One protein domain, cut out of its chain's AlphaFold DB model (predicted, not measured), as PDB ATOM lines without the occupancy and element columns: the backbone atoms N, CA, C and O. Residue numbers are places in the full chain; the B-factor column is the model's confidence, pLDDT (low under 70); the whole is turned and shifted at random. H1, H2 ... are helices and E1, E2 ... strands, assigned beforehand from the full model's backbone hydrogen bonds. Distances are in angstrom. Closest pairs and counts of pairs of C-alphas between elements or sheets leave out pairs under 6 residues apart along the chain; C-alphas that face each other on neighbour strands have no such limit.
ATOM      1  N   ASN A   2     236.755 192.632 208.401       82.69
ATOM      2  CA  ASN A   2     236.083 193.697 207.639       82.69
ATOM      3  C   ASN A   2     237.090 194.769 207.172       82.69
ATOM      4  O   ASN A   2     238.240 194.775 207.603       82.69
ATOM      5  N   LEU A   3     236.671 195.687 206.297       80.69
ATOM      6  CA  LEU A   3     237.552 196.736 205.760       80.69
ATOM      7  C   LEU A   3     238.159 197.666 206.813       80.69
ATOM      8  O   LEU A   3     239.296 198.080 206.635       80.69
ATOM      9  N   ALA A   4     237.437 197.987 207.887       77.62
ATOM     10  CA  ALA A   4     237.975 198.833 208.954       77.62
ATOM     11  C   ALA A   4     239.133 198.125 209.673       77.62
ATOM     12  O   ALA A   4     240.214 198.682 209.802       77.62
ATOM     13  N   GLN A   5     238.943 196.848 210.017       78.50
ATOM     14  CA  GLN A   5     239.985 196.002 210.607       78.50
ATOM     15  C   GLN A   5     241.181 195.800 209.675       78.50
ATOM     16  O   GLN A   5     242.302 195.658 210.148       78.50
ATOM     17  N   LEU A   6     240.934 195.751 208.362       78.75
ATOM     18  CA  LEU A   6     241.988 195.708 207.362       78.75
ATOM     19  C   LEU A   6     242.771 197.031 207.403       78.75
ATOM     20  O   LEU A   6     243.962 197.017 207.658       78.75
ATOM     21  N   ILE A   7     242.115 198.180 207.245       76.06
ATOM     22  CA  ILE A   7     242.778 199.497 207.221       76.06
ATOM     23  C   ILE A   7     243.574 199.781 208.507       76.06
ATOM     24  O   ILE A   7     244.660 200.346 208.418       76.06
ATOM     25  N   ASP A   8     243.074 199.350 209.666       67.62
ATOM     26  CA  ASP A   8     243.731 199.526 210.970       67.62
ATOM     27  C   ASP A   8     244.878 198.525 211.227       67.62
ATOM     28  O   ASP A   8     245.505 198.550 212.285       67.62
ATOM     29  N   ASN A   9     245.161 197.614 210.293       68.56
ATOM     30  CA  ASN A   9     246.239 196.643 210.426       68.56
ATOM     31  C   ASN A   9     247.583 197.262 209.996       68.56
ATOM     32  O   ASN A   9     247.825 197.496 208.809       68.56
ATOM     33  N   ASP A  10     248.484 197.448 210.967       57.94
ATOM     34  CA  ASP A  10     249.831 198.018 210.794       57.94
ATOM     35  C   ASP A  10     250.696 197.299 209.735       57.94
ATOM     36  O   ASP A  10     251.680 197.854 209.245       57.94
ATOM     37  N   PHE A  11     250.343 196.065 209.356       59.91
ATOM     38  CA  PHE A  11     251.081 195.256 208.380       59.91
ATOM     39  C   PHE A  11     250.604 195.425 206.932       59.91
ATOM     40  O   PHE A  11     251.123 194.765 206.023       59.91
ATOM     41  N   ILE A  12     249.632 196.301 206.673       66.88
ATOM     42  CA  ILE A  12     249.138 196.525 205.316       66.88
ATOM     43  C   ILE A  12     250.061 197.429 204.517       66.88
ATOM     44  O   ILE A  12     250.507 198.485 204.956       66.88
ATOM     45  N   SER A  13     250.322 197.015 203.273       67.44
ATOM     46  CA  SER A  13     251.103 197.826 202.346       67.44
ATOM     47  C   SER A  13     250.442 199.189 202.121       67.44
ATOM     48  O   SER A  13     249.234 199.265 201.882       67.44
ATOM     49  N   SER A  14     251.251 200.249 202.070       69.44
ATOM     50  CA  SER A  14     250.777 201.608 201.779       69.44
ATOM     51  C   SER A  14     249.975 201.716 200.474       69.44
ATOM     52  O   SER A  14     249.096 202.562 200.348       69.44
ATOM     53  N   ARG A  15     250.216 200.813 199.508       76.75
ATOM     54  CA  ARG A  15     249.418 200.700 198.273       76.75
ATOM     55  C   ARG A  15     247.968 200.357 198.546       76.75
ATOM     56  O   ARG A  15     247.070 200.976 197.983       76.75
ATOM     57  N   LEU A  16     247.753 199.319 199.351       79.88
ATOM     58  CA  LEU A  16     246.421 198.817 199.634       79.88
ATOM     59  C   LEU A  16     245.659 199.833 200.486       79.88
ATOM     60  O   LEU A  16     244.523 200.140 200.147       79.88
ATOM     61  N   SER A  17     246.298 200.428 201.499       76.62
ATOM     62  CA  SER A  17     245.663 201.483 202.297       76.62
ATOM     63  C   SER A  17     245.232 202.668 201.427       76.62
ATOM     64  O   SER A  17     244.078 203.072 201.499       76.62
ATOM     65  N   GLU A  18     246.103 203.170 200.541       74.94
ATOM     66  CA  GLU A  18     245.750 204.246 199.604       74.94
ATOM     67  C   GLU A  18     244.597 203.849 198.676       74.94
ATOM     68  O   GLU A  18     243.694 204.646 198.456       74.94
ATOM     69  N   CYS A  19     244.595 202.628 198.138       78.25
ATOM     70  CA  CYS A  19     243.586 202.166 197.176       78.25
ATOM     71  C   CYS A  19     242.181 201.993 197.788       78.25
ATOM     72  O   CYS A  19     241.163 202.083 197.088       78.25
ATOM     73  N   LEU A  20     242.123 201.750 199.098       79.00
ATOM     74  CA  LEU A  20     240.883 201.582 199.851       79.00
ATOM     75  C   LEU A  20     240.258 202.913 200.300       79.00
ATOM     76  O   LEU A  20     239.096 202.919 200.707       79.00
ATOM     77  N   LEU A  21     240.974 204.041 200.192       71.94
ATOM     78  CA  LEU A  21     240.426 205.354 200.540       71.94
ATOM     79  C   LEU A  21     239.348 205.806 199.529       71.94
ATOM     80  O   LEU A  21     239.516 205.618 198.318       71.94
ATOM     81  N   PRO A  22     238.261 206.463 199.983       59.94
ATOM     82  CA  PRO A  22     237.212 206.983 199.097       59.94
ATOM     83  C   PRO A  22     237.715 208.015 198.076       59.94
ATOM     84  O   PRO A  22     237.177 208.108 196.976       59.94
ATOM     85  N   GLU A  23     238.754 208.773 198.434       57.41
ATOM     86  CA  GLU A  23     239.353 209.845 197.624       57.41
ATOM     87  C   GLU A  23     240.428 209.341 196.641       57.41
ATOM     88  O   GLU A  23     241.008 210.119 195.881       57.41
ATOM     89  N   ALA A  24     240.721 208.038 196.647       60.97
ATOM     90  CA  ALA A  24     241.774 207.456 195.833       60.97
ATOM     91  C   ALA A  24     241.432 207.502 194.338       60.97
ATOM     92  O   ALA A  24     240.352 207.085 193.919       60.97
ATOM     93  N   THR A  25     242.393 207.894 193.497       59.72
ATOM     94  CA  THR A  25     242.304 207.798 192.026       59.72
ATOM     95  C   THR A  25     242.474 206.353 191.529       59.72
ATOM     96  O   THR A  25     243.197 206.101 190.564       59.72
ATOM     97  N   ALA A  26     241.882 205.387 192.230       74.00
ATOM     98  CA  ALA A  26     241.966 203.965 191.933       74.00
ATOM     99  C   ALA A  26     240.710 203.502 191.190       74.00
ATOM    100  O   ALA A  26     239.582 203.801 191.588       74.00
ATOM    101  N   GLY A  27     240.903 202.755 190.109       87.06
ATOM    102  CA  GLY A  27     239.823 202.042 189.451       87.06
ATOM    103  C   GLY A  27     239.444 200.772 190.218       87.06
ATOM    104  O   GLY A  27     240.200 200.275 191.055       87.06
ATOM    105  N   HIS A  28     238.268 200.216 189.923       91.38
ATOM    106  CA  HIS A  28     237.773 199.018 190.608       91.38
ATOM    107  C   HIS A  28     238.726 197.819 190.441       91.38
ATOM    108  O   HIS A  28     238.983 197.099 191.404       91.38
ATOM    109  N   LEU A  29     239.359 197.645 189.272       94.62
ATOM    110  CA  LEU A  29     240.325 196.557 189.071       94.62
ATOM    111  C   LEU A  29     241.679 196.785 189.759       94.62
ATOM    112  O   LEU A  29     242.386 195.808 190.018       94.62
ATOM    113  N   ASP A  30     242.032 198.028 190.103       93.31
ATOM    114  CA  ASP A  30     243.208 198.293 190.939       93.31
ATOM    115  C   ASP A  30     242.969 197.788 192.371       93.31
ATOM    116  O   ASP A  30     243.823 197.111 192.945       93.31
ATOM    117  N   ARG A  31     241.767 198.036 192.922       91.81
ATOM    118  CA  ARG A  31     241.341 197.484 194.223       91.81
ATOM    119  C   ARG A  31     241.369 195.966 194.206       91.81
ATOM    120  O   ARG A  31     241.923 195.359 195.120       91.81
ATOM    121  N   ARG A  32     240.847 195.362 193.133       94.25
ATOM    122  CA  ARG A  32     240.895 193.910 192.941       94.25
ATOM    123  C   ARG A  32     242.317 193.369 193.036       94.25
ATOM    124  O   ARG A  32     242.558 192.430 193.786       94.25
ATOM    125  N   ALA A  33     243.245 193.953 192.281       94.12
ATOM    126  CA  ALA A  33     244.621 193.473 192.215       94.12
ATOM    127  C   ALA A  33     245.338 193.560 193.574       94.12
ATOM    128  O   ALA A  33     245.996 192.608 193.976       94.12
ATOM    129  N   LEU A  34     245.178 194.665 194.308       92.69
ATOM    130  CA  LEU A  34     245.851 194.837 195.600       92.69
ATOM    131  C   LEU A  34     245.224 193.990 196.717       92.69
ATOM    132  O   LEU A  34     245.952 193.475 197.566       92.69
ATOM    133  N   ILE A  35     243.899 193.793 196.705       93.38
ATOM    134  CA  ILE A  35     243.228 192.859 197.625       93.38
ATOM    135  C   ILE A  35     243.643 191.416 197.321       93.38
ATOM    136  O   ILE A  35     243.898 190.653 198.251       93.38
ATOM    137  N   ARG A  36     243.766 191.047 196.037       93.81
ATOM    138  CA  ARG A  36     244.298 189.743 195.622       93.81
ATOM    139  C   ARG A  36     245.687 189.511 196.198       93.81
ATOM    140  O   ARG A  36     245.891 188.489 196.842       93.81
ATOM    141  N   ASP A  37     246.610 190.444 195.995       92.12
ATOM    142  CA  ASP A  37     247.987 190.300 196.473       92.12
ATOM    143  C   ASP A  37     248.051 190.132 197.994       92.12
ATOM    144  O   ASP A  37     248.817 189.307 198.487       92.12
ATOM    145  N   TRP A  38     247.209 190.855 198.740       91.94
ATOM    146  CA  TRP A  38     247.099 190.674 200.186       91.94
ATOM    147  C   TRP A  38     246.543 189.292 200.559       91.94
ATOM    148  O   TRP A  38     247.200 188.565 201.297       91.94
ATOM    149  N   LEU A  39     245.394 188.885 200.004       93.38
ATOM    150  CA  LEU A  39     244.774 187.581 200.290       93.38
ATOM    151  C   LEU A  39     245.715 186.410 199.970       93.38
ATOM    152  O   LEU A  39     245.838 185.470 200.753       93.38
ATOM    153  N   TYR A  40     246.383 186.458 198.817       93.81
ATOM    154  CA  TYR A  40     247.307 185.407 198.398       93.81
ATOM    155  C   TYR A  40     248.564 185.376 199.267       93.81
ATOM    156  O   TYR A  40     249.043 184.286 199.581       93.81
ATOM    157  N   ARG A  41     249.066 186.532 199.716       89.62
ATOM    158  CA  ARG A  41     250.185 186.593 200.660       89.62
ATOM    159  C   ARG A  41     249.807 186.041 202.033       89.62
ATOM    160  O   ARG A  41     250.565 185.247 202.581       89.62
ATOM    161  N   GLU A  42     248.634 186.383 202.564       89.38
ATOM    162  CA  GLU A  42     248.129 185.801 203.817       89.38
ATOM    163  C   GLU A  42     248.051 184.274 203.723       89.38
ATOM    164  O   GLU A  42     248.605 183.559 204.561       89.38
ATOM    165  N   LYS A  43     247.468 183.763 202.637       91.75
ATOM    166  CA  LYS A  43     247.323 182.322 202.428       91.75
ATOM    167  C   LYS A  43     248.657 181.603 202.249       91.75
ATOM    168  O   LYS A  43     248.894 180.567 202.865       91.75
ATOM    169  N   HIS A  44     249.517 182.109 201.371       89.25
ATOM    170  CA  HIS A  44     250.693 181.369 200.917       89.25
ATOM    171  C   HIS A  44     251.973 181.685 201.691       89.25
ATOM    172  O   HIS A  44     252.809 180.793 201.813       89.25
ATOM    173  N   ALA A  45     252.132 182.905 202.208       84.94
ATOM    174  CA  ALA A  45     253.297 183.295 203.004       84.94
ATOM    175  C   ALA A  45     253.044 183.149 204.513       84.94
ATOM    176  O   ALA A  45     253.947 182.762 205.250       84.94
ATOM    177  N   HIS A  46     251.823 183.443 204.974       85.56
ATOM    178  CA  HIS A  46     251.467 183.411 206.399       85.56
ATOM    179  C   HIS A  46     250.648 182.178 206.809       85.56
ATOM    180  O   HIS A  46     250.346 182.023 207.990       85.56
ATOM    181  N   HIS A  47     250.327 181.285 205.862       86.25
ATOM    182  CA  HIS A  47     249.505 180.088 206.086       86.25
ATOM    183  C   HIS A  47     248.167 180.401 206.771       86.25
ATOM    184  O   HIS A  47     247.694 179.646 207.620       86.25
ATOM    185  N   ASN A  48     247.574 181.536 206.397       84.94
ATOM    186  CA  ASN A  48     246.354 182.057 206.982       84.94
ATOM    187  C   ASN A  48     245.270 182.210 205.907       84.94
ATOM    188  O   ASN A  48     245.376 183.052 205.016       84.94
ATOM    189  N   ASP A  49     244.203 181.416 206.003       85.19
ATOM    190  CA  ASP A  49     243.048 181.477 205.098       85.19
ATOM    191  C   ASP A  49     242.089 182.609 205.503       85.19
ATOM    192  O   ASP A  49     240.900 182.407 205.755       85.19
ATOM    193  N   ASN A  50     242.625 183.827 205.597       84.75
ATOM    194  CA  ASN A  50     241.848 185.010 205.926       84.75
ATOM    195  C   ASN A  50     240.722 185.229 204.911       84.75
ATOM    196  O   ASN A  50     240.929 185.221 203.695       84.75
ATOM    197  N   GLU A  51     239.543 185.543 205.435       91.75
ATOM    198  CA  GLU A  51     238.416 186.022 204.645       91.75
ATOM    199  C   GLU A  51     238.230 187.525 204.858       91.75
ATOM    200  O   GLU A  51     238.323 188.033 205.985       91.75
ATOM    201  N   LEU A  52     237.936 188.248 203.781       92.94
ATOM    202  CA  LEU A  52     237.718 189.688 203.793       92.94
ATOM    203  C   LEU A  52     236.306 190.019 203.322       92.94
ATOM    204  O   LEU A  52     235.917 189.682 202.208       92.94
ATOM    205  N   THR A  53     235.549 190.729 204.152       92.94
ATOM    206  CA  THR A  53     234.243 191.268 203.772       92.94
ATOM    207  C   THR A  53     234.402 192.667 203.187       92.94
ATOM    208  O   THR A  53     234.923 193.568 203.852       92.94
ATOM    209  N   VAL A  54     233.918 192.854 201.960       92.25
ATOM    210  CA  VAL A  54     233.949 194.121 201.216       92.25
ATOM    211  C   VAL A  54     232.556 194.501 200.699       92.25
ATOM    212  O   VAL A  54     231.697 193.627 200.599       92.25
ATOM    213  N   PRO A  55     232.290 195.771 200.357       92.06
ATOM    214  CA  PRO A  55     231.098 196.156 199.619       92.06
ATOM    215  C   PRO A  55     230.915 195.382 198.318       92.06
ATOM    216  O   PRO A  55     231.887 194.997 197.667       92.06
ATOM    217  N   ASP A  56     229.658 195.187 197.937       91.81
ATOM    218  CA  ASP A  56     229.330 194.621 196.638       91.81
ATOM    219  C   ASP A  56     229.394 195.659 195.499       91.81
ATOM    220  O   ASP A  56     229.672 196.844 195.688       91.81
ATOM    221  N   ASP A  57     229.113 195.197 194.287       90.12
ATOM    222  CA  ASP A  57     229.063 195.980 193.051       90.12
ATOM    223  C   ASP A  57     227.878 196.956 192.971       90.12
ATOM    224  O   ASP A  57     227.779 197.715 192.005       90.12
ATOM    225  N   SER A  58     226.996 196.992 193.981       88.81
ATOM    226  CA  SER A  58     226.023 198.081 194.112       88.81
ATOM    227  C   SER A  58     226.692 199.390 194.540       88.81
ATOM    228  O   SER A  58     226.169 200.472 194.257       88.81
ATOM    229  N   GLN A  59     227.869 199.312 195.175       85.62
ATOM    230  CA  GLN A  59     228.654 200.480 195.556       85.62
ATOM    231  C   GLN A  59     229.627 200.893 194.437       85.62
ATOM    232  O   GLN A  59     230.437 200.082 193.978       85.62
ATOM    233  N   PRO A  60     229.615 202.171 194.004       83.62
ATOM    234  CA  PRO A  60     230.496 202.647 192.945       83.62
ATOM    235  C   PRO A  60     231.982 202.380 193.219       83.62
ATOM    236  O   PRO A  60     232.516 202.702 194.280       83.62
ATOM    237  N   GLY A  61     232.669 201.834 192.215       85.44
ATOM    238  CA  GLY A  61     234.106 201.570 192.269       85.44
ATOM    239  C   GLY A  61     234.499 200.230 192.901       85.44
ATOM    240  O   GLY A  61     235.697 199.987 193.053       85.44
ATOM    241  N   TRP A  62     233.547 199.362 193.242       90.94
ATOM    242  CA  TRP A  62     233.823 197.977 193.632       90.94
ATOM    243  C   TRP A  62     233.674 197.013 192.443       90.94
ATOM    244  O   TRP A  62     232.807 197.234 191.595       90.94
ATOM    245  N   PRO A  63     234.524 195.972 192.337       94.12
ATOM    246  CA  PRO A  63     234.421 194.985 191.268       94.12
ATOM    247  C   PRO A  63     233.167 194.121 191.375       94.12
ATOM    248  O   PRO A  63     232.694 193.811 192.471       94.12
ATOM    249  N   ARG A  64     232.694 193.656 190.221       95.00
ATOM    250  CA  ARG A  64     231.653 192.631 190.100       95.00
ATOM    251  C   ARG A  64     232.171 191.273 190.553       95.00
ATOM    252  O   ARG A  64     233.372 191.008 190.523       95.00
ATOM    253  N   GLN A  65     231.254 190.373 190.902       95.50
ATOM    254  CA  GLN A  65     231.599 189.004 191.294       95.50
ATOM    255  C   GLN A  65     232.474 188.297 190.238       95.50
ATOM    256  O   GLN A  65     233.537 187.782 190.574       95.50
ATOM    257  N   GLU A  66     232.091 188.366 188.961       95.62
ATOM    258  CA  GLU A  66     232.855 187.777 187.848       95.62
ATOM    259  C   GLU A  66     234.275 188.357 187.735       95.62
ATOM    260  O   GLU A  66     235.223 187.661 187.372       95.62
ATOM    261  N   GLU A  67     234.450 189.638 188.067       95.88
ATOM    262  CA  GLU A  67     235.754 190.296 188.028       95.88
ATOM    263  C   GLU A  67     236.649 189.795 189.162       95.88
ATOM    264  O   GLU A  67     237.835 189.569 188.923       95.88
ATOM    265  N   TRP A  68     236.108 189.579 190.365       96.56
ATOM    266  CA  TRP A  68     236.829 188.937 191.469       96.56
ATOM    267  C   TRP A  68     237.287 187.526 191.091       96.56
ATOM    268  O   TRP A  68     238.485 187.224 191.152       96.56
ATOM    269  N   GLU A  69     236.357 186.703 190.614       96.12
ATOM    270  CA  GLU A  69     236.608 185.314 190.215       96.12
ATOM    271  C   GLU A  69     237.639 185.223 189.078       96.12
ATOM    272  O   GLU A  69     238.538 184.379 189.114       96.12
ATOM    273  N   ALA A  70     237.622 186.169 188.132       95.00
ATOM    274  CA  ALA A  70     238.612 186.265 187.057       95.00
ATOM    275  C   ALA A  70     240.056 186.532 187.537       95.00
ATOM    276  O   ALA A  70     240.983 186.436 186.737       95.00
ATOM    277  N   SER A  71     240.265 186.876 188.814       95.56
ATOM    278  CA  SER A  71     241.593 187.019 189.437       95.56
ATOM    279  C   SER A  71     241.984 185.848 190.350       95.56
ATOM    280  O   SER A  71     243.073 185.850 190.930       95.56
ATOM    281  N   GLY A  72     241.141 184.812 190.431       94.62
ATOM    282  CA  GLY A  72     241.345 183.642 191.291       94.62
ATOM    283  C   GLY A  72     240.858 183.838 192.729       94.62
ATOM    284  O   GLY A  72     241.086 182.978 193.573       94.62
ATOM    285  N   ILE A  73     240.183 184.950 193.024       96.62
ATOM    286  CA  ILE A  73     239.543 185.172 194.321       96.62
ATOM    287  C   ILE A  73     238.216 184.414 194.350       96.62
ATOM    288  O   ILE A  73     237.391 184.571 193.452       96.62
ATOM    289  N   ASN A  74     237.992 183.634 195.405       96.62
ATOM    290  CA  ASN A  74     236.669 183.103 195.697       96.62
ATOM    291  C   ASN A  74     235.805 184.255 196.213       96.62
ATOM    292  O   ASN A  74     236.196 184.933 197.164       96.62
ATOM    293  N   CYS A  75     234.650 184.482 195.593       96.88
ATOM    294  CA  CYS A  75     233.762 185.586 195.931       96.88
ATOM    295  C   CYS A  75     232.351 185.063 196.197       96.88
ATOM    296  O   CYS A  75     231.732 184.457 195.326       96.88
ATOM    297  N   GLN A  76     231.834 185.307 197.400       96.38
ATOM    298  CA  GLN A  76     230.471 184.942 197.775       96.38
ATOM    299  C   GLN A  76     229.675 186.191 198.149       96.38
ATOM    300  O   GLN A  76     230.074 186.953 199.027       96.38
ATOM    301  N   ARG A  77     228.509 186.394 197.526       95.06
ATOM    302  CA  ARG A  77     227.608 187.491 197.898       95.06
ATOM    303  C   ARG A  77     226.876 187.189 199.206       95.06
ATOM    304  O   ARG A  77     226.173 186.187 199.313       95.06
ATOM    305  N   LEU A  78     226.995 188.103 200.165       93.31
ATOM    306  CA  LEU A  78     226.314 188.107 201.457       93.31
ATOM    307  C   LEU A  78     225.555 189.434 201.618       93.31
ATOM    308  O   LEU A  78     226.080 190.425 202.127       93.31
ATOM    309  N   GLY A  79     224.306 189.475 201.148       91.00
ATOM    310  CA  GLY A  79     223.512 190.709 201.150       91.00
ATOM    311  C   GLY A  79     224.135 191.784 200.252       91.00
ATOM    312  O   GLY A  79     224.301 191.542 199.062       91.00
ATOM    313  N   GLN A  80     224.473 192.942 200.831       91.75
ATOM    314  CA  GLN A  80     225.123 194.085 200.155       91.75
ATOM    315  C   GLN A  80     226.660 194.065 200.271       91.75
ATOM    316  O   GLN A  80     227.331 195.094 200.178       91.75
ATOM    317  N   THR A  81     227.226 192.896 200.563       95.00
ATOM    318  CA  THR A  81     228.670 192.701 200.709       95.00
ATOM    319  C   THR A  81     229.116 191.449 199.968       95.00
ATOM    320  O   THR A  81     228.327 190.526 199.759       95.00
ATOM    321  N   PHE A  82     230.387 191.403 199.591       96.44
ATOM    322  CA  PHE A  82     231.074 190.193 199.165       96.44
ATOM    323  C   PHE A  82     231.996 189.696 200.280       96.44
ATOM    324  O   PHE A  82     232.708 190.480 200.906       96.44
ATOM    325  N   LEU A  83     231.999 188.386 200.506       96.50
ATOM    326  CA  LEU A  83     233.025 187.683 201.265       96.50
ATOM    327  C   LEU A  83     234.066 187.150 200.281       96.50
ATOM    328  O   LEU A  83     233.727 186.396 199.368       96.50
ATOM    329  N   LEU A  84     235.314 187.572 200.460       96.75
ATOM    330  CA  LEU A  84     236.437 187.244 199.594       96.75
ATOM    331  C   LEU A  84     237.426 186.336 200.320       96.75
ATOM    332  O   LEU A  84     237.795 186.619 201.459       96.75
ATOM    333  N   SER A  85     237.920 185.308 199.639       95.50
ATOM    334  CA  SER A  85     239.047 184.493 200.105       95.50
ATOM    335  C   SER A  85     239.970 184.118 198.945       95.50
ATOM    336  O   SER A  85     239.565 184.104 197.778       95.50
ATOM    337  N   ALA A  86     241.243 183.844 199.238       95.44
ATOM    338  CA  ALA A  86     242.177 183.397 198.208       95.44
ATOM    339  C   ALA A  86     241.786 182.001 197.697       95.44
ATOM    340  O   ALA A  86     241.695 181.035 198.465       95.44
ATOM    341  N   GLY A  87     241.601 181.878 196.381       94.19
ATOM    342  CA  GLY A  87     241.411 180.596 195.710       94.19
ATOM    343  C   GLY A  87     242.694 179.756 195.662       94.19
ATOM    344  O   GLY A  87     243.654 180.011 196.400       94.19
ATOM    345  N   PRO A  88     242.737 178.695 194.843       91.94
ATOM    346  CA  PRO A  88     243.977 177.966 194.594       91.94
ATOM    347  C   PRO A  88     245.013 178.848 193.876       91.94
ATOM    348  O   PRO A  88     244.682 179.873 193.266       91.94
ATOM    349  N   ALA A  89     246.281 178.430 193.927       93.25
ATOM    350  CA  ALA A  89     247.343 179.045 193.136       93.25
ATOM    351  C   ALA A  89     246.957 179.038 191.650       93.25
ATOM    352  O   ALA A  89     246.441 178.040 191.138       93.25
TER     353      ALA A  89
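This is residues 2 to 89 of the 855 residues of the protein "ATP-dependent DNA helicase RecQ" of Escherichia coli O126:H45 (UniProt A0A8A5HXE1). A small twisted sheet of three strands has one long helix, H3, packed slantwise over one face, with the short helix H4 on the same face at E2. The two short helices at the beginning of the printed part lie beyond the E1 side of the sheet: H2 packs on H3, and H1 is near H2 and grazes the sheet. The printed part has 88 residues, with four named helices and three named strands in the order H1, H2, H3, E1, H4, E2, E3; the sheet runs E1, E3, E2 and is antiparallel throughout. The class is mixed, helices and strands. The whole is compact, with a radius of gyration of the C-alphas of 12.0 A, and spans 32 by 26 by 20 A.

H1 covers residues 3 to 7, beginning at C-alpha 3 (237.552, 196.736, 205.760), and H2 covers residues 14 to 20. H3, residues 28 to 45, is the longest helix at 25.3 A and begins at C-alpha 28 (237.773, 199.018, 190.608). E1 is residues 51 to 55, 13.5 A long, and H4 is residues 65 to 69. E2, residues 73 to 78, is 15.3 A long. E3, residues 81 to 86, is 16.6 A long and ends at C-alpha 86 (242.177, 183.397, 198.208).

E3 is the inner strand, and E1 and E2 are the edge strands. E1 and E3 are antiparallel at 146 degrees, with N 52 and O 84 within hydrogen-bond range at 2.8 A. E2 and E3 form a hairpin at 155 degrees, with N 76 and O 83 at 2.9 A. E1, H4 and E2 make a split strand-helix-strand unit, two strands running the same way with E3 between them, and its crossover is right-handed. H3 makes two layers with the sheet, a helix on one face, at a height over the sheet of 8.1 A. It lies over E3, slantwise at 38 degrees on the local plane; their closest C-alphas are those of Leu 39 and Ala 86, 5.3 A apart. H4, on the same face at a height of 6.4 A, lies only just over E2, with 3 of its 5 C-alphas falling on it. H3 and H4 only just touch, with 3 pairs of C-alphas within 8 A, the closest those of Arg 32 and Trp 68 at 6.6 A; H3 does so with residues 29 to 32 alone. H2 touches H3 at its residues 30 to 35 alone, at a steep tilt of 51 degrees, opposite ways; the C-alphas of Leu 16 and Leu 34 are closest, 5.7 A apart. H1 and H2 are close but not clearly touching, the C-alphas of Ile 7 and Ser 17 being closest at 6.0 A. H1 only grazes the sheet with residues 3 to 6, and H1 and H3 are apart. In H1, H2, H3 and H4 every O i to N i+4 pair is within hydrogen-bond range.

The two C-alphas farthest apart are those of Glu 23 and His 47, at 32.6 A. The printed part has no cut, and no link is long. The mean pLDDT of the printed part is 86.3, with residues 8 to 14 and 22 to 25 under 70.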